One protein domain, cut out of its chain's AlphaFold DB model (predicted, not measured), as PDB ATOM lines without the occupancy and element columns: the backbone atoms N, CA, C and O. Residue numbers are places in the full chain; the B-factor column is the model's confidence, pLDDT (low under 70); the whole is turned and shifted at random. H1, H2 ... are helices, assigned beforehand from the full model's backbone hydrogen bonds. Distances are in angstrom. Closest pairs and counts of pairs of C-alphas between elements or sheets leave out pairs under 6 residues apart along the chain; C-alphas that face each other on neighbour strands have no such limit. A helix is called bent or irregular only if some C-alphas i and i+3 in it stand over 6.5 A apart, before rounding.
ATOM      1  N   SER A   2     -75.186-145.452  73.071       34.38
ATOM      2  CA  SER A   2     -76.154-145.282  74.189       34.38
ATOM      3  C   SER A   2     -75.527-144.721  75.478       34.38
ATOM      4  O   SER A   2     -76.103-143.839  76.107       34.38
ATOM      5  N   ARG A   3     -74.291-145.121  75.818       36.34
ATOM      6  CA  ARG A   3     -73.524-144.549  76.945       36.34
ATOM      7  C   ARG A   3     -73.194-143.056  76.775       36.34
ATOM      8  O   ARG A   3     -73.174-142.332  77.761       36.34
ATOM      9  N   ILE A   4     -72.975-142.593  75.540       41.19
ATOM     10  CA  ILE A   4     -72.735-141.171  75.228       41.19
ATOM     11  C   ILE A   4     -74.049-140.396  75.349       41.19
ATOM     12  O   ILE A   4     -74.084-139.364  76.003       41.19
ATOM     13  N   LYS A   5     -75.152-140.943  74.820       43.97
ATOM     14  CA  LYS A   5     -76.493-140.355  74.942       43.97
ATOM     15  C   LYS A   5     -76.930-140.228  76.407       43.97
ATOM     16  O   LYS A   5     -77.438-139.187  76.796       43.97
ATOM     17  N   THR A   6     -76.659-141.244  77.228       46.59
ATOM     18  CA  THR A   6     -76.980-141.233  78.668       46.59
ATOM     19  C   THR A   6     -76.167-140.169  79.404       46.59
ATOM     20  O   THR A   6     -76.749-139.366  80.117       46.59
ATOM     21  N   LYS A   7     -74.853-140.072  79.141       46.00
ATOM     22  CA  LYS A   7     -74.001-139.026  79.730       46.00
ATOM     23  C   LYS A   7     -74.366-137.620  79.262       46.00
ATOM     24  O   LYS A   7     -74.370-136.710  80.072       46.00
ATOM     25  N   ILE A   8     -74.708-137.434  77.986       49.38
ATOM     26  CA  ILE A   8     -75.188-136.141  77.480       49.38
ATOM     27  C   ILE A   8     -76.517-135.783  78.147       49.38
ATOM     28  O   ILE A   8     -76.678-134.658  78.581       49.38
ATOM     29  N   THR A   9     -77.439-136.733  78.310       45.78
ATOM     30  CA  THR A   9     -78.736-136.484  78.967       45.78
ATOM     31  C   THR A   9     -78.577-136.208  80.467       45.78
ATOM     32  O   THR A   9     -79.294-135.386  81.020       45.78
ATOM     33  N   GLU A  10     -77.618-136.851  81.129       48.56
ATOM     34  CA  GLU A  10     -77.284-136.617  82.537       48.56
ATOM     35  C   GLU A  10     -76.573-135.270  82.747       48.56
ATOM     36  O   GLU A  10     -76.860-134.575  83.714       48.56
ATOM     37  N   VAL A  11     -75.732-134.846  81.796       50.50
ATOM     38  CA  VAL A  11     -75.137-133.497  81.755       50.50
ATOM     39  C   VAL A  11     -76.179-132.428  81.385       50.50
ATOM     40  O   VAL A  11     -76.105-131.304  81.871       50.50
ATOM     41  N   LEU A  12     -77.170-132.773  80.556       48.81
ATOM     42  CA  LEU A  12     -78.284-131.899  80.171       48.81
ATOM     43  C   LEU A  12     -79.409-131.851  81.209       48.81
ATOM     44  O   LEU A  12     -80.249-130.956  81.122       48.81
ATOM     45  N   ARG A  13     -79.414-132.740  82.216       45.06
ATOM     46  CA  ARG A  13     -80.178-132.553  83.458       45.06
ATOM     47  C   ARG A  13     -79.530-131.433  84.260       45.06
ATOM     48  O   ARG A  13     -78.970-131.624  85.337       45.06
ATOM     49  N   LEU A  14     -79.624-130.235  83.703       54.62
ATOM     50  CA  LEU A  14     -79.468-129.008  84.441       54.62
ATOM     51  C   LEU A  14     -80.509-129.078  85.553       54.62
ATOM     52  O   LEU A  14     -81.709-129.155  85.288       54.62
ATOM     53  N   GLN A  15     -80.030-129.128  86.794       59.50
ATOM     54  CA  GLN A  15     -80.868-128.902  87.962       59.50
ATOM     55  C   GLN A  15     -81.753-127.683  87.666       59.50
ATOM     56  O   GLN A  15     -81.223-126.691  87.152       59.50
ATOM     57  N   PRO A  16     -83.073-127.748  87.920       59.66
ATOM     58  CA  PRO A  16     -83.959-126.623  87.664       59.66
ATOM     59  C   PRO A  16     -83.389-125.393  88.370       59.66
ATOM     60  O   PRO A  16     -83.311-125.337  89.597       59.66
ATOM     61  N   GLN A  17     -82.909-124.434  87.580       82.94
ATOM     62  CA  GLN A  17     -82.243-123.261  88.122       82.94
ATOM     63  C   GLN A  17     -83.298-122.382  88.783       82.94
ATOM     64  O   GLN A  17     -84.235-121.920  88.127       82.94
ATOM     65  N   LYS A  18     -83.139-122.118  90.085       87.62
ATOM     66  CA  LYS A  18     -83.982-121.148  90.793       87.62
ATOM     67  C   LYS A  18     -83.946-119.803  90.038       87.62
ATOM     68  O   LYS A  18     -82.879-119.402  89.559       87.62
ATOM     69  N   PRO A  19     -85.062-119.072  89.907       91.25
ATOM     70  CA  PRO A  19     -85.027-117.727  89.332       91.25
ATOM     71  C   PRO A  19     -84.093-116.824  90.158       91.25
ATOM     72  O   PRO A  19     -84.059-116.950  91.380       91.25
ATOM     73  N   CYS A  20     -83.342-115.912  89.519       91.81
ATOM     74  CA  CYS A  20     -82.315-115.095  90.197       91.81
ATOM     75  C   CYS A  20     -82.853-114.351  91.431       91.81
ATOM     76  O   CYS A  20     -82.180-114.278  92.452       91.81
ATOM     77  N   ARG A  21     -84.105-113.878  91.362       90.69
ATOM     78  CA  ARG A  21     -84.799-113.181  92.458       90.69
ATOM     79  C   ARG A  21     -85.020-114.037  93.710       90.69
ATOM     80  O   ARG A  21     -85.220-113.481  94.782       90.69
ATOM     81  N   ALA A  22     -85.022-115.363  93.577       95.12
ATOM     82  CA  ALA A  22     -85.286-116.298  94.670       95.12
ATOM     83  C   ALA A  22     -84.016-116.826  95.358       95.12
ATOM     84  O   ALA A  22     -84.137-117.570  96.326       95.12
ATOM     85  N   LEU A  23     -82.824-116.488  94.854       96.12
ATOM     86  CA  LEU A  23     -81.551-116.883  95.466       96.12
ATOM     87  C   LEU A  23     -81.262-115.992  96.675       96.12
ATOM     88  O   LEU A  23     -81.458-114.788  96.575       96.12
ATOM     89  N   ASP A  24     -80.767-116.507  97.796       96.88
ATOM     90  CA  ASP A  24     -80.231-115.627  98.851       96.88
ATOM     91  C   ASP A  24     -78.878-114.998  98.438       96.88
ATOM     92  O   ASP A  24     -78.371-115.254  97.345       96.88
ATOM     93  N   ASP A  25     -78.311-114.089  99.237       97.00
ATOM     94  CA  ASP A  25     -77.067-113.382  98.871       97.00
ATOM     95  C   ASP A  25     -75.864-114.317  98.735       97.00
ATOM     96  O   ASP A  25     -74.986-114.084  97.902       97.00
ATOM     97  N   ARG A  26     -75.827-115.391  99.525       96.69
ATOM     98  CA  ARG A  26     -74.752-116.379  99.479       96.69
ATOM     99  C   ARG A  26     -74.910-117.277  98.256       96.69
ATOM    100  O   ARG A  26     -73.949-117.446  97.511       96.69
ATOM    101  N   GLU A  27     -76.120-117.776  98.012       96.44
ATOM    102  CA  GLU A  27     -76.474-118.552  96.825       96.44
ATOM    103  C   GLU A  27     -76.199-117.756  95.539       96.44
ATOM    104  O   GLU A  27     -75.693-118.317  94.573       96.44
ATOM    105  N   LEU A  28     -76.472-116.446  95.519       96.12
ATOM    106  CA  LEU A  28     -76.198-115.585  94.363       96.12
ATOM    107  C   LEU A  28     -74.695-115.496  94.049       96.12
ATOM    108  O   LEU A  28     -74.306-115.555  92.882       96.12
ATOM    109  N   VAL A  29     -73.853-115.348  95.079       96.00
ATOM    110  CA  VAL A  29     -72.387-115.294  94.933       96.00
ATOM    111  C   VAL A  29     -71.825-116.652  94.511       96.00
ATOM    112  O   VAL A  29     -70.966-116.704  93.629       96.00
ATOM    113  N   ASP A  30     -72.320-117.740  95.102       95.50
ATOM    114  CA  ASP A  30     -71.892-119.099  94.767       95.50
ATOM    115  C   ASP A  30     -72.302-119.471  93.326       95.50
ATOM    116  O   ASP A  30     -71.482-119.994  92.564       95.50
ATOM    117  N   GLU A  31     -73.520-119.117  92.901       95.50
ATOM    118  CA  GLU A  31     -74.018-119.346  91.538       95.50
ATOM    119  C   GLU A  31     -73.277-118.483  90.497       95.50
ATOM    120  O   GLU A  31     -72.961-118.962  89.403       95.50
ATOM    121  N   GLU A  32     -72.946-117.224  90.816       96.06
ATOM    122  CA  GLU A  32     -72.119-116.373  89.942       96.06
ATOM    123  C   GLU A  32     -70.723-116.969  89.761       96.06
ATOM    124  O   GLU A  32     -70.232-117.070  88.630       96.06
ATOM    125  N   ALA A  33     -70.106-117.417  90.857       94.94
ATOM    126  CA  ALA A  33     -68.804-118.063  90.819       94.94
ATOM    127  C   ALA A  33     -68.851-119.365  90.007       94.94
ATOM    128  O   ALA A  33     -67.918-119.626  89.240       94.94
ATOM    129  N   HIS A  34     -69.922-120.155  90.126       95.00
ATOM    130  CA  HIS A  34     -70.134-121.361  89.329       95.00
ATOM    131  C   HIS A  34     -70.263-121.042  87.833       95.00
ATOM    132  O   HIS A  34     -69.500-121.584  87.030       95.00
ATOM    133  N   CYS A  35     -71.139-120.100  87.460       94.56
ATOM    134  CA  CYS A  35     -71.312-119.678  86.066       94.56
ATOM    135  C   CYS A  35     -69.988-119.202  85.456       94.56
ATOM    136  O   CYS A  35     -69.660-119.546  84.323       94.56
ATOM    137  N   ARG A  36     -69.190-118.448  86.219       93.44
ATOM    138  CA  ARG A  36     -67.880-117.966  85.770       93.44
ATOM    139  C   ARG A  36     -66.886-119.100  85.510       93.44
ATOM    140  O   ARG A  36     -66.191-119.069  84.497       93.44
ATOM    141  N   HIS A  37     -66.813-120.096  86.394       93.38
ATOM    142  CA  HIS A  37     -65.955-121.268  86.175       93.38
ATOM    143  C   HIS A  37     -66.401-122.071  84.953       93.38
ATOM    144  O   HIS A  37     -65.555-122.491  84.163       93.38
ATOM    145  N   GLU A  38     -67.708-122.244  84.767       94.06
ATOM    146  CA  GLU A  38     -68.234-123.010  83.641       94.06
ATOM    147  C   GLU A  38     -68.024-122.280  82.305       94.06
ATOM    148  O   GLU A  38     -67.632-122.913  81.328       94.06
ATOM    149  N   ILE A  39     -68.140-120.945  82.268       93.56
ATOM    150  CA  ILE A  39     -67.753-120.133  81.099       93.56
ATOM    151  C   ILE A  39     -66.284-120.378  80.737       93.56
ATOM    152  O   ILE A  39     -65.987-120.683  79.584       93.56
ATOM    153  N   ILE A  40     -65.366-120.307  81.707       91.44
ATOM    154  CA  ILE A  40     -63.935-120.554  81.462       91.44
ATOM    155  C   ILE A  40     -63.716-121.978  80.930       91.44
ATOM    156  O   ILE A  40     -62.975-122.171  79.964       91.44
ATOM    157  N   ARG A  41     -64.386-122.976  81.520       94.62
ATOM    158  CA  ARG A  41     -64.307-124.376  81.086       94.62
ATOM    159  C   ARG A  41     -64.795-124.555  79.648       94.62
ATOM    160  O   ARG A  41     -64.151-125.260  78.871       94.62
ATOM    161  N   LEU A  42     -65.906-123.915  79.289       94.00
ATOM    162  CA  LEU A  42     -66.504-123.987  77.957       94.00
ATOM    163  C   LEU A  42     -65.659-123.262  76.908       94.00
ATOM    164  O   LEU A  42     -65.459-123.815  75.832       94.00
ATOM    165  N   VAL A  43     -65.092-122.094  77.231       92.81
ATOM    166  CA  VAL A  43     -64.145-121.390  76.348       92.81
ATOM    167  C   VAL A  43     -62.909-122.253  76.094       92.81
ATOM    168  O   VAL A  43     -62.552-122.479  74.942       92.81
ATOM    169  N   LEU A  44     -62.301-122.821  77.142       92.06
ATOM    170  CA  LEU A  44     -61.159-123.731  76.988       92.06
ATOM    171  C   LEU A  44     -61.517-124.967  76.156       92.06
ATOM    172  O   LEU A  44     -60.747-125.370  75.287       92.06
ATOM    173  N   SER A  45     -62.693-125.555  76.390       92.88
ATOM    174  CA  SER A  45     -63.174-126.699  75.616       92.88
ATOM    175  C   SER A  45     -63.385-126.342  74.147       92.88
ATOM    176  O   SER A  45     -63.020-127.134  73.280       92.88
ATOM    177  N   LEU A  46     -63.961-125.171  73.861       93.06
ATOM    178  CA  LEU A  46     -64.179-124.696  72.498       93.06
ATOM    179  C   LEU A  46     -62.845-124.512  71.786       93.06
ATOM    180  O   LEU A  46     -62.662-125.024  70.687       93.06
ATOM    181  N   THR A  47     -61.896-123.847  72.437       89.69
ATOM    182  CA  THR A  47     -60.569-123.601  71.881       89.69
ATOM    183  C   THR A  47     -59.794-124.883  71.629       89.69
ATOM    184  O   THR A  47     -59.224-125.034  70.552       89.69
ATOM    185  N   LEU A  48     -59.783-125.824  72.576       92.00
ATOM    186  CA  LEU A  48     -59.131-127.120  72.372       92.00
ATOM    187  C   LEU A  48     -59.783-127.887  71.220       92.00
ATOM    188  O   LEU A  48     -59.084-128.500  70.413       92.00
ATOM    189  N   HIS A  49     -61.111-127.826  71.107       91.25
ATOM    190  CA  HIS A  49     -61.827-128.511  70.043       91.25
ATOM    191  C   HIS A  49     -61.553-127.881  68.673       91.25
ATOM    192  O   HIS A  49     -61.172-128.597  67.750       91.25
ATOM    193  N   VAL A  50     -61.663-126.557  68.548       88.12
ATOM    194  CA  VAL A  50     -61.336-125.819  67.317       88.12
ATOM    195  C   VAL A  50     -59.869-126.028  66.946       88.12
ATOM    196  O   VAL A  50     -59.583-126.372  65.804       88.12
ATOM    197  N   GLY A  51     -58.956-125.940  67.917       88.56
ATOM    198  CA  GLY A  51     -57.539-126.249  67.736       88.56
ATOM    199  C   GLY A  51     -57.332-127.652  67.166       88.56
ATOM    200  O   GLY A  51     -56.701-127.797  66.123       88.56
ATOM    201  N   SER A  52     -57.958-128.676  67.755       88.88
ATOM    202  CA  SER A  52     -57.879-130.044  67.220       88.88
ATOM    203  C   SER A  52     -58.459-130.170  65.802       88.88
ATOM    204  O   SER A  52     -57.873-130.834  64.949       88.88
ATOM    205  N   CYS A  53     -59.561-129.473  65.501       87.44
ATOM    206  CA  CYS A  53     -60.141-129.458  64.156       87.44
ATOM    207  C   CYS A  53     -59.176-128.827  63.142       87.44
ATOM    208  O   CYS A  53     -59.017-129.342  62.034       87.44
ATOM    209  N   THR A  54     -58.494-127.742  63.521       83.56
ATOM    210  CA  THR A  54     -57.505-127.086  62.652       83.56
ATOM    211  C   THR A  54     -56.281-127.969  62.405       83.56
ATOM    212  O   THR A  54     -55.880-128.130  61.255       83.56
ATOM    213  N   THR A  55     -55.735-128.623  63.438       83.06
ATOM    214  CA  THR A  55     -54.546-129.486  63.303       83.06
ATOM    215  C   THR A  55     -54.800-130.727  62.456       83.06
ATOM    216  O   THR A  55     -53.888-131.223  61.804       83.06
ATOM    217  N   HIS A  56     -56.036-131.228  62.447       80.38
ATOM    218  CA  HIS A  56     -56.416-132.406  61.668       80.38
ATOM    219  C   HIS A  56     -56.926-132.072  60.258       80.38
ATOM    220  O   HIS A  56     -57.421-132.971  59.582       80.38
ATOM    221  N   ALA A  57     -56.840-130.808  59.814       80.12
ATOM    222  CA  ALA A  57     -57.413-130.356  58.539       80.12
ATOM    223  C   ALA A  57     -58.909-130.733  58.388       80.12
ATOM    224  O   ALA A  57     -59.453-130.849  57.292       80.12
ATOM    225  N   VAL A  58     -59.605-130.899  59.518       75.38
ATOM    226  CA  VAL A  58     -61.006-131.350  59.591       75.38
ATOM    227  C   VAL A  58     -61.956-130.318  58.995       75.38
ATOM    228  O   VAL A  58     -63.051-130.661  58.554       75.38
ATOM    229  N   LEU A  59     -61.534-129.052  58.995       62.12
ATOM    230  CA  LEU A  59     -62.289-127.939  58.434       62.12
ATOM    231  C   LEU A  59     -62.146-127.836  56.909       62.12
ATOM    232  O   LEU A  59     -63.008-127.231  56.280       62.12
ATOM    233  N   SER A  60     -61.105-128.426  56.311       61.44
ATOM    234  CA  SER A  60     -60.878-128.386  54.860       61.44
ATOM    235  C   SER A  60     -61.346-129.648  54.127       61.44
ATOM    236  O   SER A  60     -61.639-129.569  52.937       61.44
ATOM    237  N   ALA A  61     -61.492-130.789  54.812       57.09
ATOM    238  CA  ALA A  61     -62.018-132.026  54.232       57.09
ATOM    239  C   ALA A  61     -63.426-132.336  54.776       57.09
ATOM    240  O   ALA A  61     -63.601-132.687  55.944       57.09
ATOM    241  N   GLY A  62     -64.453-132.236  53.924       67.50
ATOM    242  CA  GLY A  62     -65.877-132.292  54.301       67.50
ATOM    243  C   GLY A  62     -66.370-133.567  55.006       67.50
ATOM    244  O   GLY A  62     -67.521-133.617  55.434       67.50
ATOM    245  N   VAL A  63     -65.525-134.586  55.171       71.00
ATOM    246  CA  VAL A  63     -65.889-135.885  55.760       71.00
ATOM    247  C   VAL A  63     -65.981-135.827  57.290       71.00
ATOM    248  O   VAL A  63     -66.790-136.531  57.894       71.00
ATOM    249  N   THR A  64     -65.192-134.972  57.942       77.69
ATOM    250  CA  THR A  64     -65.112-134.905  59.414       77.69
ATOM    251  C   THR A  64     -65.952-133.785  60.024       77.69
ATOM    252  O   THR A  64     -66.312-133.859  61.201       77.69
ATOM    253  N   LEU A  65     -66.337-132.782  59.232       78.56
ATOM    254  CA  LEU A  65     -67.189-131.677  59.681       78.56
ATOM    255  C   LEU A  65     -68.498-132.145  60.360       78.56
ATOM    256  O   LEU A  65     -68.815-131.614  61.426       78.56
ATOM    257  N   PRO A  66     -69.220-133.177  59.864       83.19
ATOM    258  CA  PRO A  66     -70.449-133.654  60.506       83.19
ATOM    259  C   PRO A  66     -70.240-134.241  61.910       83.19
ATOM    260  O   PRO A  66     -71.186-134.298  62.693       83.19
ATOM    261  N   LEU A  67     -69.022-134.687  62.241       85.38
ATOM    262  CA  LEU A  67     -68.699-135.242  63.559       85.38
ATOM    263  C   LEU A  67     -68.346-134.150  64.574       85.38
ATOM    264  O   LEU A  67     -68.692-134.273  65.750       85.38
ATOM    265  N   HIS A  68     -67.686-133.081  64.127       86.94
ATOM    266  CA  HIS A  68     -67.224-131.995  64.994       86.94
ATOM    267  C   HIS A  68     -68.265-130.886  65.173       86.94
ATOM    268  O   HIS A  68     -68.381-130.320  66.261       86.94
ATOM    269  N   LEU A  69     -69.080-130.617  64.147       86.69
ATOM    270  CA  LEU A  69     -70.098-129.569  64.189       86.69
ATOM    271  C   LEU A  69     -71.078-129.722  65.372       86.69
ATOM    272  O   LEU A  69     -71.283-128.733  66.074       86.69
ATOM    273  N   PRO A  70     -71.615-130.918  65.701       89.44
ATOM    274  CA  PRO A  70     -72.497-131.073  66.859       89.44
ATOM    275  C   PRO A  70     -71.820-130.723  68.188       89.44
ATOM    276  O   PRO A  70     -72.466-130.186  69.085       89.44
ATOM    277  N   VAL A  71     -70.520-131.006  68.320       91.88
ATOM    278  CA  VAL A  71     -69.751-130.696  69.533       91.88
ATOM    279  C   VAL A  71     -69.517-129.192  69.640       91.88
ATOM    280  O   VAL A  71     -69.762-128.619  70.698       91.88
ATOM    281  N   VAL A  72     -69.111-128.538  68.548       90.25
ATOM    282  CA  VAL A  72     -68.923-127.078  68.501       90.25
ATOM    283  C   VAL A  72     -70.228-126.349  68.815       90.25
ATOM    284  O   VAL A  72     -70.242-125.475  69.680       90.25
ATOM    285  N   VAL A  73     -71.331-126.747  68.174       89.69
ATOM    286  CA  VAL A  73     -72.661-126.163  68.406       89.69
ATOM    287  C   VAL A  73     -73.097-126.367  69.857       89.69
ATOM    288  O   VAL A  73     -73.583-125.427  70.485       89.69
ATOM    289  N   TRP A  74     -72.866-127.549  70.437       92.81
ATOM    290  CA  TRP A  74     -73.197-127.813  71.840       92.81
ATOM    291  C   TRP A  74     -72.376-126.958  72.818       92.81
ATOM    292  O   TRP A  74     -72.940-126.413  73.773       92.81
ATOM    293  N   ILE A  75     -71.068-126.799  72.581       92.38
ATOM    294  CA  ILE A  75     -70.212-125.941  73.415       92.38
ATOM    295  C   ILE A  75     -70.655-124.477  73.285       92.38
ATOM    296  O   ILE A  75     -70.809-123.803  74.302       92.38
ATOM    297  N   ALA A  76     -70.919-124.001  72.065       89.00
ATOM    298  CA  ALA A  76     -71.366-122.630  71.807       89.00
ATOM    299  C   ALA A  76     -72.731-122.330  72.450       89.00
ATOM    300  O   ALA A  76     -72.906-121.287  73.091       89.00
ATOM    301  N   TYR A  77     -73.683-123.262  72.350       92.00
ATOM    302  CA  TYR A  77     -74.981-123.164  73.017       92.00
ATOM    303  C   TYR A  77     -74.820-123.101  74.542       92.00
ATOM    304  O   TYR A  77     -75.345-122.194  75.191       92.00
ATOM    305  N   SER A  78     -74.030-124.015  75.114       92.06
ATOM    306  CA  SER A  78     -73.779-124.063  76.561       92.06
ATOM    307  C   SER A  78     -73.095-122.786  77.059       92.06
ATOM    308  O   SER A  78     -73.449-122.262  78.119       92.06
ATOM    309  N   LEU A  79     -72.151-122.250  76.277       93.31
ATOM    310  CA  LEU A  79     -71.439-121.009  76.583       93.31
ATOM    311  C   LEU A  79     -72.405-119.825  76.601       93.31
ATOM    312  O   LEU A  79     -72.427-119.064  77.565       93.31
ATOM    313  N   THR A  80     -73.258-119.720  75.581       88.25
ATOM    314  CA  THR A  80     -74.266-118.656  75.466       88.25
ATOM    315  C   THR A  80     -75.264-118.711  76.620       88.25
ATOM    316  O   THR A  80     -75.533-117.691  77.260       88.25
ATOM    317  N   LYS A  81     -75.773-119.906  76.944       92.44
ATOM    318  CA  LYS A  81     -76.707-120.120  78.057       92.44
ATOM    319  C   LYS A  81     -76.093-119.710  79.398       92.44
ATOM    320  O   LYS A  81     -76.698-118.948  80.154       92.44
ATOM    321  N   THR A  82     -74.868-120.158  79.667       93.44
ATOM    322  CA  THR A  82     -74.156-119.849  80.918       93.44
ATOM    323  C   THR A  82     -73.806-118.361  81.014       93.44
ATOM    324  O   THR A  82     -74.000-117.750  82.066       93.44
ATOM    325  N   ALA A  83     -73.373-117.738  79.914       92.19
ATOM    326  CA  ALA A  83     -73.079-116.305  79.858       92.19
ATOM    327  C   ALA A  83     -74.322-115.445  80.128       92.19
ATOM    328  O   ALA A  83     -74.262-114.475  80.886       92.19
ATOM    329  N   ARG A  84     -75.482-115.819  79.575       91.25
ATOM    330  CA  ARG A  84     -76.747-115.122  79.856       91.25
ATOM    331  C   ARG A  84     -77.148-115.225  81.317       91.25
ATOM    332  O   ARG A  84     -77.516-114.216  81.916       91.25
ATOM    333  N   ARG A  85     -77.032-116.419  81.903       93.75
ATOM    334  CA  ARG A  85     -77.301-116.629  83.328       93.75
ATOM    335  C   ARG A  85     -76.372-115.783  84.200       93.75
ATOM    336  O   ARG A  85     -76.849-115.109  85.109       93.75
ATOM    337  N   HIS A  86     -75.080-115.742  83.876       94.94
ATOM    338  CA  HIS A  86     -74.095-114.898  84.560       94.94
ATOM    339  C   HIS A  86     -74.464-113.410  84.511       94.94
ATOM    340  O   HIS A  86     -74.444-112.733  85.542       94.94
ATOM    341  N   ARG A  87     -74.887-112.905  83.346       92.31
ATOM    342  CA  ARG A  87     -75.354-111.516  83.215       92.31
ATOM    343  C   ARG A  87     -76.631-111.243  83.995       92.31
ATOM    344  O   ARG A  87     -76.719-110.194  84.624       92.31
ATOM    345  N   ALA A  88     -77.587-112.170  83.995       92.94
ATOM    346  CA  ALA A  88     -78.809-112.037  84.784       92.94
ATOM    347  C   ALA A  88     -78.499-111.947  86.289       92.94
ATOM    348  O   ALA A  88     -79.047-111.083  86.972       92.94
ATOM    349  N   LEU A  89     -77.562-112.762  86.792       94.94
ATOM    350  CA  LEU A  89     -77.095-112.698  88.184       94.94
ATOM    351  C   LEU A  89     -76.412-111.361  88.499       94.94
ATOM    352  O   LEU A  89     -76.708-110.742  89.520       94.94
ATOM    353  N   LYS A  90     -75.541-110.875  87.603       94.75
ATOM    354  CA  LYS A  90     -74.893-109.562  87.755       94.75
ATOM    355  C   LYS A  90     -75.894-108.407  87.742       94.75
ATOM    356  O   LYS A  90     -75.759-107.484  88.542       94.75
ATOM    357  N   ALA A  91     -76.880-108.447  86.849       92.94
ATOM    358  CA  ALA A  91     -77.926-107.435  86.759       92.94
ATOM    359  C   ALA A  91     -78.803-107.422  88.020       92.94
ATOM    360  O   ALA A  91     -79.045-106.355  88.579       92.94
ATOM    361  N   GLU A  92     -79.204-108.598  88.513       95.50
ATOM    362  CA  GLU A  92     -79.987-108.749  89.744       95.50
ATOM    363  C   GLU A  92     -79.230-108.216  90.972       95.50
ATOM    364  O   GLU A  92     -79.796-107.463  91.763       95.50
ATOM    365  N   ALA A  93     -77.937-108.532  91.105       95.88
ATOM    366  CA  ALA A  93     -77.115-108.009  92.197       95.88
ATOM    367  C   ALA A  93     -76.998-106.481  92.156       95.88
ATOM    368  O   ALA A  93     -77.183-105.818  93.173       95.88
ATOM    369  N   ARG A  94     -76.737-105.911  90.970       94.62
ATOM    370  CA  ARG A  94     -76.623-104.454  90.793       94.62
ATOM    371  C   ARG A  94     -77.937-103.731  91.083       94.62
ATOM    372  O   ARG A  94     -77.905-102.661  91.679       94.62
ATOM    373  N   ALA A  95     -79.067-104.296  90.655       96.00
ATOM    374  CA  ALA A  95     -80.373-103.661  90.795       96.00
ATOM    375  C   ALA A  95     -80.930-103.758  92.221       96.00
ATOM    376  O   ALA A  95     -81.456-102.777  92.739       96.00
ATOM    377  N   ASN A  96     -80.811-104.929  92.855       96.94
ATOM    378  CA  ASN A  96     -81.560-105.230  94.075       96.94
ATOM    379  C   ASN A  96     -80.675-105.431  95.314       96.94
ATOM    380  O   ASN A  96     -81.207-105.516  96.420       96.94
ATOM    381  N   ARG A  97     -79.344-105.541  95.167       95.94
ATOM    382  CA  ARG A  97     -78.433-105.957  96.255       95.94
ATOM    383  C   ARG A  97     -77.114-105.175  96.257       95.94
ATOM    384  O   ARG A  97     -76.050-105.759  96.052       95.94
ATOM    385  N   PRO A  98     -77.138-103.867  96.568       93.19
ATOM    386  CA  PRO A  98     -75.942-103.019  96.542       93.19
ATOM    387  C   PRO A  98     -74.823-103.466  97.506       93.19
ATOM    388  O   PRO A  98     -73.678-103.054  97.342       93.19
ATOM    389  N   GLY A  99     -75.129-104.310  98.502       95.19
ATOM    390  CA  GLY A  99     -74.143-104.886  99.424       95.19
ATOM    391  C   GLY A  99     -73.416-106.133  98.905       95.19
ATOM    392  O   GLY A  99     -72.394-106.513  99.477       95.19
ATOM    393  N   VAL A 100     -73.903-106.775  97.837       96.50
ATOM    394  CA  VAL A 100     -73.289-107.994  97.294       96.50
ATOM    395  C   VAL A 100     -72.177-107.614  96.324       96.50
ATOM    396  O   VAL A 100     -72.420-107.170  95.203       96.50
ATOM    397  N   GLN A 101     -70.930-107.806  96.751       93.75
ATOM    398  CA  GLN A 101     -69.761-107.641  95.892       93.75
ATOM    399  C   GLN A 101     -69.304-108.996  95.360       93.75
ATOM    400  O   GLN A 101     -68.896-109.879  96.118       93.75
ATOM    401  N   PHE A 102     -69.329-109.159  94.038       93.12
ATOM    402  CA  PHE A 102     -68.713-110.320  93.407       93.12
ATOM    403  C   PHE A 102     -67.194-110.206  93.492       93.12
ATOM    404  O   PHE A 102     -66.618-109.166  93.167       93.12
ATOM    405  N   LYS A 103     -66.531-111.293  93.905       89.44
ATOM    406  CA  LYS A 103     -65.067-111.351  93.896       89.44
ATOM    407  C   LYS A 103     -64.580-111.193  92.461       89.44
ATOM    408  O   LYS A 103     -64.747-112.097  91.644       89.44
ATOM    409  N   GLN A 104     -63.936-110.065  92.184       82.44
ATOM    410  CA  GLN A 104     -63.192-109.880  90.952       82.44
ATOM    411  C   GLN A 104     -62.122-110.977  90.887       82.44
ATOM    412  O   GLN A 104     -61.390-111.197  91.858       82.44
ATOM    413  N   LEU A 105     -62.076-111.727  89.783       65.94
ATOM    414  CA  LEU A 105     -61.016-112.704  89.565       65.94
ATOM    415  C   LEU A 105     -59.690-111.958  89.657       65.94
ATOM    416  O   LEU A 105     -59.396-111.111  88.819       65.94
ATOM    417  N   GLN A 106     -58.877-112.279  90.660       58.62
ATOM    418  CA  GLN A 106     -57.482-111.878  90.627       58.62
ATOM    419  C   GLN A 106     -56.811-112.712  89.535       58.62
ATOM    420  O   GLN A 106     -56.326-113.815  89.788       58.62
ATOM    421  N   THR A 107     -56.794-112.193  88.305       54.84
ATOM    422  CA  THR A 107     -56.135-112.739  87.104       54.84
ATOM    423  C   THR A 107     -54.606-112.734  87.219       54.84
ATOM    424  O   THR A 107     -53.888-112.669  86.228       54.84
ATOM    425  N   LYS A 108     -54.059-112.879  88.430       50.34
ATOM    426  CA  LYS A 108     -52.617-112.860  88.703       50.34
ATOM    427  C   LYS A 108     -51.834-114.004  88.046       50.34
ATOM    428  O   LYS A 108     -50.614-114.015  88.150       50.34
ATOM    429  N   ARG A 109     -52.489-114.988  87.414       54.84
ATOM    430  CA  ARG A 109     -51.817-116.184  86.865       54.84
ATOM    431  C   ARG A 109     -52.301-116.682  85.506       54.84
ATOM    432  O   ARG A 109     -51.701-117.621  84.990       54.84
ATOM    433  N   ILE A 110     -53.329-116.088  84.903       55.88
ATOM    434  CA  ILE A 110     -53.649-116.423  83.511       55.88
ATOM    435  C   ILE A 110     -52.772-115.515  82.663       55.88
ATOM    436  O   ILE A 110     -53.097-114.349  82.456       55.88
ATOM    437  N   ALA A 111     -51.605-116.028  82.271       55.38
ATOM    438  CA  ALA A 111     -50.678-115.288  81.431       55.38
ATOM    439  C   ALA A 111     -51.438-114.785  80.188       55.38
ATOM    440  O   ALA A 111     -52.120-115.590  79.551       55.38
ATOM    441  N   PRO A 112     -51.320-113.504  79.806       55.41
ATOM    442  CA  PRO A 112     -51.851-112.984  78.542       55.41
ATOM    443  C   PRO A 112     -51.472-113.856  77.334       55.41
ATOM    444  O   PRO A 112     -52.243-113.996  76.391       55.41
ATOM    445  N   ALA A 113     -50.327-114.539  77.420       53.81
ATOM    446  CA  ALA A 113     -49.878-115.557  76.479       53.81
ATOM    447  C   ALA A 113     -50.851-116.743  76.316       53.81
ATOM    448  O   ALA A 113     -50.994-117.250  75.212       53.81
ATOM    449  N   LEU A 114     -51.548-117.173  77.374       60.75
ATOM    450  CA  LEU A 114     -52.558-118.231  77.299       60.75
ATOM    451  C   LEU A 114     -53.793-117.744  76.535       60.75
ATOM    452  O   LEU A 114     -54.299-118.459  75.683       60.75
ATOM    453  N   VAL A 115     -54.248-116.515  76.796       65.00
ATOM    454  CA  VAL A 115     -55.388-115.908  76.090       65.00
ATOM    455  C   VAL A 115     -55.057-115.716  74.607       65.00
ATOM    456  O   VAL A 115     -55.835-116.122  73.750       65.00
ATOM    457  N   LEU A 116     -53.865-115.207  74.289       62.66
ATOM    458  CA  LEU A 116     -53.379-115.090  72.911       62.66
ATOM    459  C   LEU A 116     -53.206-116.453  72.227       62.66
ATOM    460  O   LEU A 116     -53.588-116.593  71.071       62.66
ATOM    461  N   ALA A 117     -52.710-117.475  72.927       56.03
ATOM    462  CA  ALA A 117     -52.595-118.833  72.386       56.03
ATOM    463  C   ALA A 117     -53.963-119.496  72.145       56.03
ATOM    464  O   ALA A 117     -54.108-120.300  71.229       56.03
ATOM    465  N   ILE A 118     -54.970-119.142  72.947       59.69
ATOM    466  CA  ILE A 118     -56.353-119.612  72.815       59.69
ATOM    467  C   ILE A 118     -57.059-118.927  71.638       59.69
ATOM    468  O   ILE A 118     -57.833-119.553  70.914       59.69
ATOM    469  N   ILE A 119     -56.790-117.638  71.451       66.81
ATOM    470  CA  ILE A 119     -57.456-116.798  70.458       66.81
ATOM    471  C   ILE A 119     -56.768-116.891  69.088       66.81
ATOM    472  O   ILE A 119     -57.447-116.828  68.071       66.81
ATOM    473  N   SER A 120     -55.451-117.108  69.025       65.19
ATOM    474  CA  SER A 120     -54.677-117.124  67.773       65.19
ATOM    475  C   SER A 120     -55.177-118.135  66.720       65.19
ATOM    476  O   SER A 120     -55.313-117.729  65.566       65.19
ATOM    477  N   PRO A 121     -55.549-119.389  67.053       54.31
ATOM    478  CA  PRO A 121     -56.116-120.325  66.075       54.31
ATOM    479  C   PRO A 121     -57.515-119.914  65.594       54.31
ATOM    480  O   PRO A 121     -57.861-120.129  64.435       54.31
ATOM    481  N   ILE A 122     -58.312-119.302  66.478       57.56
ATOM    482  CA  ILE A 122     -59.656-118.794  66.164       57.56
ATOM    483  C   ILE A 122     -59.539-117.590  65.224       57.56
ATOM    484  O   ILE A 122     -60.212-117.536  64.203       57.56
ATOM    485  N   LEU A 123     -58.630-116.664  65.529       58.38
ATOM    486  CA  LEU A 123     -58.306-115.514  64.693       58.38
ATOM    487  C   LEU A 123     -57.758-115.946  63.330       58.38
ATOM    488  O   LEU A 123     -58.223-115.454  62.307       58.38
ATOM    489  N   GLY A 124     -56.850-116.925  63.299       57.91
ATOM    490  CA  GLY A 124     -56.329-117.500  62.056       57.91
ATOM    491  C   GLY A 124     -57.415-118.126  61.173       57.91
ATOM    492  O   GLY A 124     -57.333-118.026  59.953       57.91
ATOM    493  N   ALA A 125     -58.457-118.710  61.773       53.25
ATOM    494  CA  ALA A 125     -59.605-119.262  61.052       53.25
ATOM    495  C   ALA A 125     -60.615-118.196  60.577       53.25
ATOM    496  O   ALA A 125     -61.354-118.448  59.629       53.25
ATOM    497  N   LEU A 126     -60.648-117.018  61.211       49.16
ATOM    498  CA  LEU A 126     -61.540-115.904  60.858       49.16
ATOM    499  C   LEU A 126     -60.979-114.999  59.739       49.16
ATOM    500  O   LEU A 126     -61.729-114.216  59.166       49.16
ATOM    501  N   GLY A 127     -59.696-115.139  59.383       50.50
ATOM    502  CA  GLY A 127     -59.040-114.368  58.319       50.50
ATOM    503  C   GLY A 127     -58.435-113.043  58.806       50.50
ATOM    504  O   GLY A 127     -58.950-112.402  59.720       50.50
ATOM    505  N   ALA A 128     -57.316-112.635  58.193       42.09
ATOM    506  CA  ALA A 128     -56.458-111.530  58.649       42.09
ATOM    507  C   ALA A 128     -57.164-110.163  58.759       42.09
ATOM    508  O   ALA A 128     -56.768-109.339  59.581       42.09
ATOM    509  N   ASP A 129     -58.230-109.938  57.990       42.78
ATOM    510  CA  ASP A 129     -58.967-108.670  57.986       42.78
ATOM    511  C   ASP A 129     -59.758-108.460  59.286       42.78
ATOM    512  O   ASP A 129     -59.711-107.382  59.875       42.78
ATOM    513  N   ILE A 130     -60.377-109.525  59.810       45.94
ATOM    514  CA  ILE A 130     -61.083-109.499  61.101       45.94
ATOM    515  C   ILE A 130     -60.075-109.366  62.253       45.94
ATOM    516  O   ILE A 130     -60.340-108.685  63.242       45.94
ATOM    517  N   ILE A 131     -58.886-109.967  62.117       44.16
ATOM    518  CA  ILE A 131     -57.795-109.836  63.097       44.16
ATOM    519  C   ILE A 131     -57.318-108.389  63.185       44.16
ATOM    520  O   ILE A 131     -57.192-107.861  64.288       44.16
ATOM    521  N   ASN A 132     -57.059-107.752  62.042       44.44
ATOM    522  CA  ASN A 132     -56.599-106.370  62.004       44.44
ATOM    523  C   ASN A 132     -57.642-105.438  62.636       44.44
ATOM    524  O   ASN A 132     -57.271-104.595  63.445       44.44
ATOM    525  N   GLU A 133     -58.933-105.642  62.372       46.09
ATOM    526  CA  GLU A 133     -60.017-104.847  62.969       46.09
ATOM    527  C   GLU A 133     -60.127-105.039  64.497       46.09
ATOM    528  O   GLU A 133     -60.273-104.065  65.238       46.09
ATOM    529  N   ILE A 134     -59.968-106.270  64.997       42.03
ATOM    530  CA  ILE A 134     -59.949-106.566  66.441       42.03
ATOM    531  C   ILE A 134     -58.713-105.948  67.112       42.03
ATOM    532  O   ILE A 134     -58.830-105.356  68.183       42.03
ATOM    533  N   VAL A 135     -57.536-106.033  66.482       46.28
ATOM    534  CA  VAL A 135     -56.298-105.413  66.985       46.28
ATOM    535  C   VAL A 135     -56.415-103.886  66.995       46.28
ATOM    536  O   VAL A 135     -56.030-103.267  67.983       46.28
ATOM    537  N   PHE A 136     -57.009-103.280  65.961       45.91
ATOM    538  CA  PHE A 136     -57.294-101.840  65.915       45.91
ATOM    539  C   PHE A 136     -58.275-101.400  67.008       45.91
ATOM    540  O   PHE A 136     -58.098-100.337  67.600       45.91
ATOM    541  N   THR A 137     -59.276-102.226  67.311       43.06
ATOM    542  CA  THR A 137     -60.272-101.934  68.350       43.06
ATOM    543  C   THR A 137     -59.678-102.072  69.758       43.06
ATOM    544  O   THR A 137     -59.954-101.246  70.624       43.06
ATOM    545  N   LEU A 138     -58.806-103.064  69.983       36.69
ATOM    546  CA  LEU A 138     -58.133-103.294  71.270       36.69
ATOM    547  C   LEU A 138     -56.961-102.332  71.538       36.69
ATOM    548  O   LEU A 138     -56.606-102.117  72.696       36.69
ATOM    549  N   ALA A 139     -56.345-101.762  70.497       41.41
ATOM    550  CA  ALA A 139     -55.216-100.839  70.639       41.41
ATOM    551  C   ALA A 139     -55.625 -99.418  71.075       41.41
ATOM    552  O   ALA A 139     -54.763 -98.660  71.518       41.41
ATOM    553  N   GLY A 140     -56.914 -99.065  70.996       35.34
ATOM    554  CA  GLY A 140     -57.391 -97.698  71.208       35.34
ATOM    555  C   GLY A 140     -56.982 -96.776  70.052       35.34
ATOM    556  O   GLY A 140     -55.846 -96.789  69.588       35.34
ATOM    557  N   SER A 141     -57.915 -95.969  69.553       37.62
ATOM    558  CA  SER A 141     -57.768 -95.207  68.301       37.62
ATOM    559  C   SER A 141     -56.732 -94.078  68.310       37.62
ATOM    560  O   SER A 141     -56.537 -93.441  67.277       37.62
ATOM    561  N   ASP A 142     -56.039 -93.826  69.419       34.59
ATOM    562  CA  ASP A 142     -55.210 -92.634  69.565       34.59
ATOM    563  C   ASP A 142     -53.751 -93.029  69.828       34.59
ATOM    564  O   ASP A 142     -53.321 -93.163  70.972       34.59
ATOM    565  N   SER A 182     -56.028-105.374  85.353       45.59
ATOM    566  CA  SER A 182     -57.267-104.667  85.000       45.59
ATOM    567  C   SER A 182     -57.682-104.961  83.557       45.59
ATOM    568  O   SER A 182     -58.850-105.248  83.307       45.59
ATOM    569  N   LEU A 183     -56.711-104.968  82.635       44.53
ATOM    570  CA  LEU A 183     -56.929-105.211  81.207       44.53
ATOM    571  C   LEU A 183     -57.441-106.624  80.888       44.53
ATOM    572  O   LEU A 183     -58.200-106.791  79.947       44.53
ATOM    573  N   THR A 184     -57.072-107.655  81.653       53.38
ATOM    574  CA  THR A 184     -57.503-109.041  81.362       53.38
ATOM    575  C   THR A 184     -58.949-109.328  81.762       53.38
ATOM    576  O   THR A 184     -59.626-110.100  81.086       53.38
ATOM    577  N   GLY A 185     -59.438-108.710  82.841       52.81
ATOM    578  CA  GLY A 185     -60.841-108.819  83.245       52.81
ATOM    579  C   GLY A 185     -61.772-108.109  82.262       52.81
ATOM    580  O   GLY A 185     -62.762-108.699  81.834       52.81
ATOM    581  N   THR A 186     -61.415-106.885  81.860       59.34
ATOM    582  CA  THR A 186     -62.164-106.124  80.849       59.34
ATOM    583  C   THR A 186     -62.059-106.773  79.475       59.34
ATOM    584  O   THR A 186     -63.082-106.934  78.828       59.34
ATOM    585  N   ALA A 187     -60.885-107.275  79.075       56.50
ATOM    586  CA  ALA A 187     -60.714-107.937  77.781       56.50
ATOM    587  C   ALA A 187     -61.559-109.209  77.640       56.50
ATOM    588  O   ALA A 187     -62.043-109.479  76.550       56.50
ATOM    589  N   ILE A 188     -61.763-109.999  78.705       57.50
ATOM    590  CA  ILE A 188     -62.669-111.161  78.645       57.50
ATOM    591  C   ILE A 188     -64.127-110.706  78.502       57.50
ATOM    592  O   ILE A 188     -64.877-111.323  77.749       57.50
ATOM    593  N   GLU A 189     -64.541-109.651  79.209       62.59
ATOM    594  CA  GLU A 189     -65.900-109.107  79.084       62.59
ATOM    595  C   GLU A 189     -66.139-108.491  77.695       62.59
ATOM    596  O   GLU A 189     -67.159-108.800  77.081       62.59
ATOM    597  N   GLU A 190     -65.171-107.747  77.159       66.00
ATOM    598  CA  GLU A 190     -65.182-107.195  75.797       66.00
ATOM    599  C   GLU A 190     -65.142-108.296  74.735       66.00
ATOM    600  O   GLU A 190     -65.900-108.241  73.773       66.00
ATOM    601  N   LEU A 191     -64.328-109.344  74.917       58.59
ATOM    602  CA  LEU A 191     -64.335-110.520  74.043       58.59
ATOM    603  C   LEU A 191     -65.688-111.216  74.071       58.59
ATOM    604  O   LEU A 191     -66.169-111.593  73.013       58.59
ATOM    605  N   LEU A 192     -66.320-111.384  75.237       59.22
ATOM    606  CA  LEU A 192     -67.655-111.982  75.333       59.22
ATOM    607  C   LEU A 192     -68.735-111.100  74.688       59.22
ATOM    608  O   LEU A 192     -69.671-111.640  74.095       59.22
ATOM    609  N   GLU A 193     -68.623-109.773  74.785       62.75
ATOM    610  CA  GLU A 193     -69.485-108.832  74.055       62.75
ATOM    611  C   GLU A 193     -69.270-108.918  72.542       62.75
ATOM    612  O   GLU A 193     -70.242-109.113  71.815       62.75
ATOM    613  N   MET A 194     -68.022-108.883  72.067       60.75
ATOM    614  CA  MET A 194     -67.674-109.043  70.649       60.75
ATOM    615  C   MET A 194     -68.134-110.390  70.098       60.75
ATOM    616  O   MET A 194     -68.681-110.459  69.001       60.75
ATOM    617  N   TRP A 195     -67.912-111.469  70.849       60.06
ATOM    618  CA  TRP A 195     -68.296-112.817  70.445       60.06
ATOM    619  C   TRP A 195     -69.812-112.924  70.336       60.06
ATOM    620  O   TRP A 195     -70.320-113.492  69.380       60.06
ATOM    621  N   GLN A 196     -70.563-112.328  71.263       61.25
ATOM    622  CA  GLN A 196     -72.011-112.283  71.133       61.25
ATOM    623  C   GLN A 196     -72.455-111.406  69.962       61.25
ATOM    624  O   GLN A 196     -73.287-111.837  69.172       61.25
ATOM    625  N   ASP A 197     -71.929-110.195  69.824       54.72
ATOM    626  CA  ASP A 197     -72.374-109.298  68.763       54.72
ATOM    627  C   ASP A 197     -72.042-109.872  67.378       54.72
ATOM    628  O   ASP A 197     -72.906-110.019  66.521       54.72
ATOM    629  N   ARG A 198     -70.820-110.351  67.167       52.62
ATOM    630  CA  ARG A 198     -70.404-110.866  65.858       52.62
ATOM    631  C   ARG A 198     -70.859-112.301  65.594       52.62
ATOM    632  O   ARG A 198     -71.202-112.612  64.459       52.62
ATOM    633  N   LEU A 199     -70.915-113.173  66.602       50.47
ATOM    634  CA  LEU A 199     -71.260-114.589  66.409       50.47
ATOM    635  C   LEU A 199     -72.725-114.909  66.697       50.47
ATOM    636  O   LEU A 199     -73.191-115.924  66.210       50.47
ATOM    637  N   VAL A 200     -73.461-114.078  67.444       49.84
ATOM    638  CA  VAL A 200     -74.927-114.196  67.584       49.84
ATOM    639  C   VAL A 200     -75.634-113.198  66.671       49.84
ATOM    640  O   VAL A 200     -76.609-113.583  66.031       49.84
ATOM    641  N   ASN A 201     -75.142-111.957  66.523       51.44
ATOM    642  CA  ASN A 201     -75.768-110.982  65.614       51.44
ATOM    643  C   ASN A 201     -75.195-111.002  64.180       51.44
ATOM    644  O   ASN A 201     -75.872-110.510  63.277       51.44
ATOM    645  N   GLY A 202     -74.016-111.585  63.933       39.34
ATOM    646  CA  GLY A 202     -73.397-111.656  62.591       39.34
ATOM    647  C   GLY A 202     -73.530-112.996  61.849       39.34
ATOM    648  O   GLY A 202     -73.290-113.056  60.648       39.34
ATOM    649  N   VAL A 203     -73.953-114.064  62.522       43.28
ATOM    650  CA  VAL A 203     -74.374-115.330  61.886       43.28
ATOM    651  C   VAL A 203     -75.677-115.157  61.103       43.28
ATOM    652  O   VAL A 203     -76.454-114.239  61.382       43.28
ATOM    653  N   SER A 204     -75.911-116.031  60.112       46.66
ATOM    654  CA  SER A 204     -77.099-115.951  59.254       46.66
ATOM    655  C   SER A 204     -78.380-115.930  60.085       46.66
ATOM    656  O   SER A 204     -78.430-116.455  61.203       46.66
ATOM    657  N   ASN A 205     -79.426-115.320  59.526       52.59
ATOM    658  CA  ASN A 205     -80.742-115.325  60.155       52.59
ATOM    659  C   ASN A 205     -81.185-116.760  60.484       52.59
ATOM    660  O   ASN A 205     -81.730-116.961  61.553       52.59
ATOM    661  N   ASP A 206     -80.786-117.765  59.695       41.53
ATOM    662  CA  ASP A 206     -81.088-119.178  59.969       41.53
ATOM    663  C   ASP A 206     -80.468-119.692  61.280       41.53
ATOM    664  O   ASP A 206     -81.085-120.480  61.989       41.53
ATOM    665  N   PHE A 207     -79.257-119.254  61.647       45.03
ATOM    666  CA  PHE A 207     -78.666-119.620  62.940       45.03
ATOM    667  C   PHE A 207     -79.306-118.841  64.090       45.03
ATOM    668  O   PHE A 207     -79.472-119.384  65.180       45.03
ATOM    669  N   LYS A 208     -79.680-117.575  63.872       51.16
ATOM    670  CA  LYS A 208     -80.435-116.799  64.869       51.16
ATOM    671  C   LYS A 208     -81.805-117.412  65.119       51.16
ATOM    672  O   LYS A 208     -82.203-117.524  66.273       51.16
ATOM    673  N   ASP A 209     -82.466-117.852  64.056       55.47
ATOM    674  CA  ASP A 209     -83.743-118.550  64.083       55.47
ATOM    675  C   ASP A 209     -83.581-119.905  64.773       55.47
ATOM    676  O   ASP A 209     -84.369-120.218  65.653       55.47
ATOM    677  N   LEU A 210     -82.496-120.643  64.505       45.78
ATOM    678  CA  LEU A 210     -82.158-121.878  65.218       45.78
ATOM    679  C   LEU A 210     -81.908-121.635  66.719       45.78
ATOM    680  O   LEU A 210     -82.366-122.405  67.555       45.78
ATOM    681  N   VAL A 211     -81.195-120.568  67.093       48.09
ATOM    682  CA  VAL A 211     -80.963-120.206  68.504       48.09
ATOM    683  C   VAL A 211     -82.260-119.753  69.181       48.09
ATOM    684  O   VAL A 211     -82.481-120.093  70.342       48.09
ATOM    685  N   ALA A 212     -83.120-119.020  68.474       57.25
ATOM    686  CA  ALA A 212     -84.438-118.610  68.952       57.25
ATOM    687  C   ALA A 212     -85.432-119.784  69.033       57.25
ATOM    688  O   ALA A 212     -86.296-119.781  69.905       57.25
ATOM    689  N   GLU A 213     -85.296-120.789  68.165       50.72
ATOM    690  CA  GLU A 213     -86.063-122.040  68.176       50.72
ATOM    691  C   GLU A 213     -85.624-122.945  69.335       50.72
ATOM    692  O   GLU A 213     -86.466-123.527  70.013       50.72
ATOM    693  N   ILE A 214     -84.318-123.023  69.614       43.72
ATOM    694  CA  ILE A 214     -83.763-123.817  70.723       43.72
ATOM    695  C   ILE A 214     -84.025-123.163  72.094       43.72
ATOM    696  O   ILE A 214     -84.087-123.866  73.103       43.72
ATOM    697  N   ASP A 215     -84.137-121.834  72.164       45.38
ATOM    698  CA  ASP A 215     -84.409-121.100  73.404       45.38
ATOM    699  C   ASP A 215     -85.391-119.934  73.144       45.38
ATOM    700  O   ASP A 215     -84.981-118.793  72.908       45.38
TER     701      ASP A 215
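What this domain is: This is residues 2 to 142 and 182 to 215 of the 529 residues of an uncharacterized protein of Ceratobasidium theobromae (UniProt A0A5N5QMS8). A long helical hairpin, H2 and H3, makes the core of this domain, and shorter helices are set loosely around it. H4 packs on H2 with a few of its residues, H5 folds back from H4's end as a V, H6 slants past H3 on its way from the neighbourhood of H4 and H5 towards H7, and residues 2 to 11 of H1 stick out. The printed part has 175 residues with seven named helices, H1 to H7 in order along the chain, and no named strand; its class is all helix. It is compact, with a radius of gyration of the C-alphas of 18.0 A, and spans 55 by 52 by 34 A.

How they stand to each other: Start with H1, residues 2 to 12, which is apart from each other helix. Go on to H2, residues 25 to 55, and H3, residues 65 to 96: they touch as a helical hairpin, opposite ways at a shallow tilt of 24 degrees, and their closest C-alphas, those of Cys 35 and His 86, are 5.7 A apart. H4, residues 112 to 126, touches H2 with residues 118 to 122 alone, the same way at a steep tilt of 54 degrees; the closest C-alphas, of Thr 47 and Ile 118, are 5.9 A apart. H5, residues 128 to 138, only just touches H4, and only at the corner, with 3 pairs of C-alphas within 8 A, the closest those of Leu 123 and Ile 131 at 5.9 A. After the cut, look at H6, residues 182 to 200: it is near H3, with 8 pairs of C-alphas within 10 A, and close but not clearly touching H4, where the closest C-alphas, of Pro 112 and Thr 184, are 7.4 A apart. H7, residues 205 to 214, is close but not clearly touching H6, about perpendicular at 78 degrees, with the closest C-alphas, of Val 200 and Lys 208, 6.7 A apart. Every O i to N i+4 pair is within hydrogen-bond range in H1, H2, H5, H6 and H7, against 26 of 28 in H3 and 9 of 11 in H4.

Where its parts are: Find C-alpha 2 at (-76.154, -145.282, 74.189), where H1 begins. H2 runs 45.1 A from C-alpha 25 at (-77.067, -113.382, 98.871), and H3 comes back over 45.7 A; H3 is only just irregular, C-alphas 67 and 70 being 6.53 A apart. H4 is only just irregular too, with C-alphas 118 and 121 at 6.8 A. H6 runs 26.6 A, and H7 ends at C-alpha 214, (-83.763, -123.817, 70.723).

The domain as a whole: The C-alphas of Ser 2 and Asp 142, the two farthest apart, are 56.8 A apart. Residues 143 to 181 are not printed, and C-alphas 142 and 182 are 19.7 A apart across the cut. The links from H1 to H2 and from H3 to H4 are long. Mean pLDDT of the printed part is 70.6; residues 2 to 16, 59 to 62, 105 to 142 and 182 to 215 are under 70.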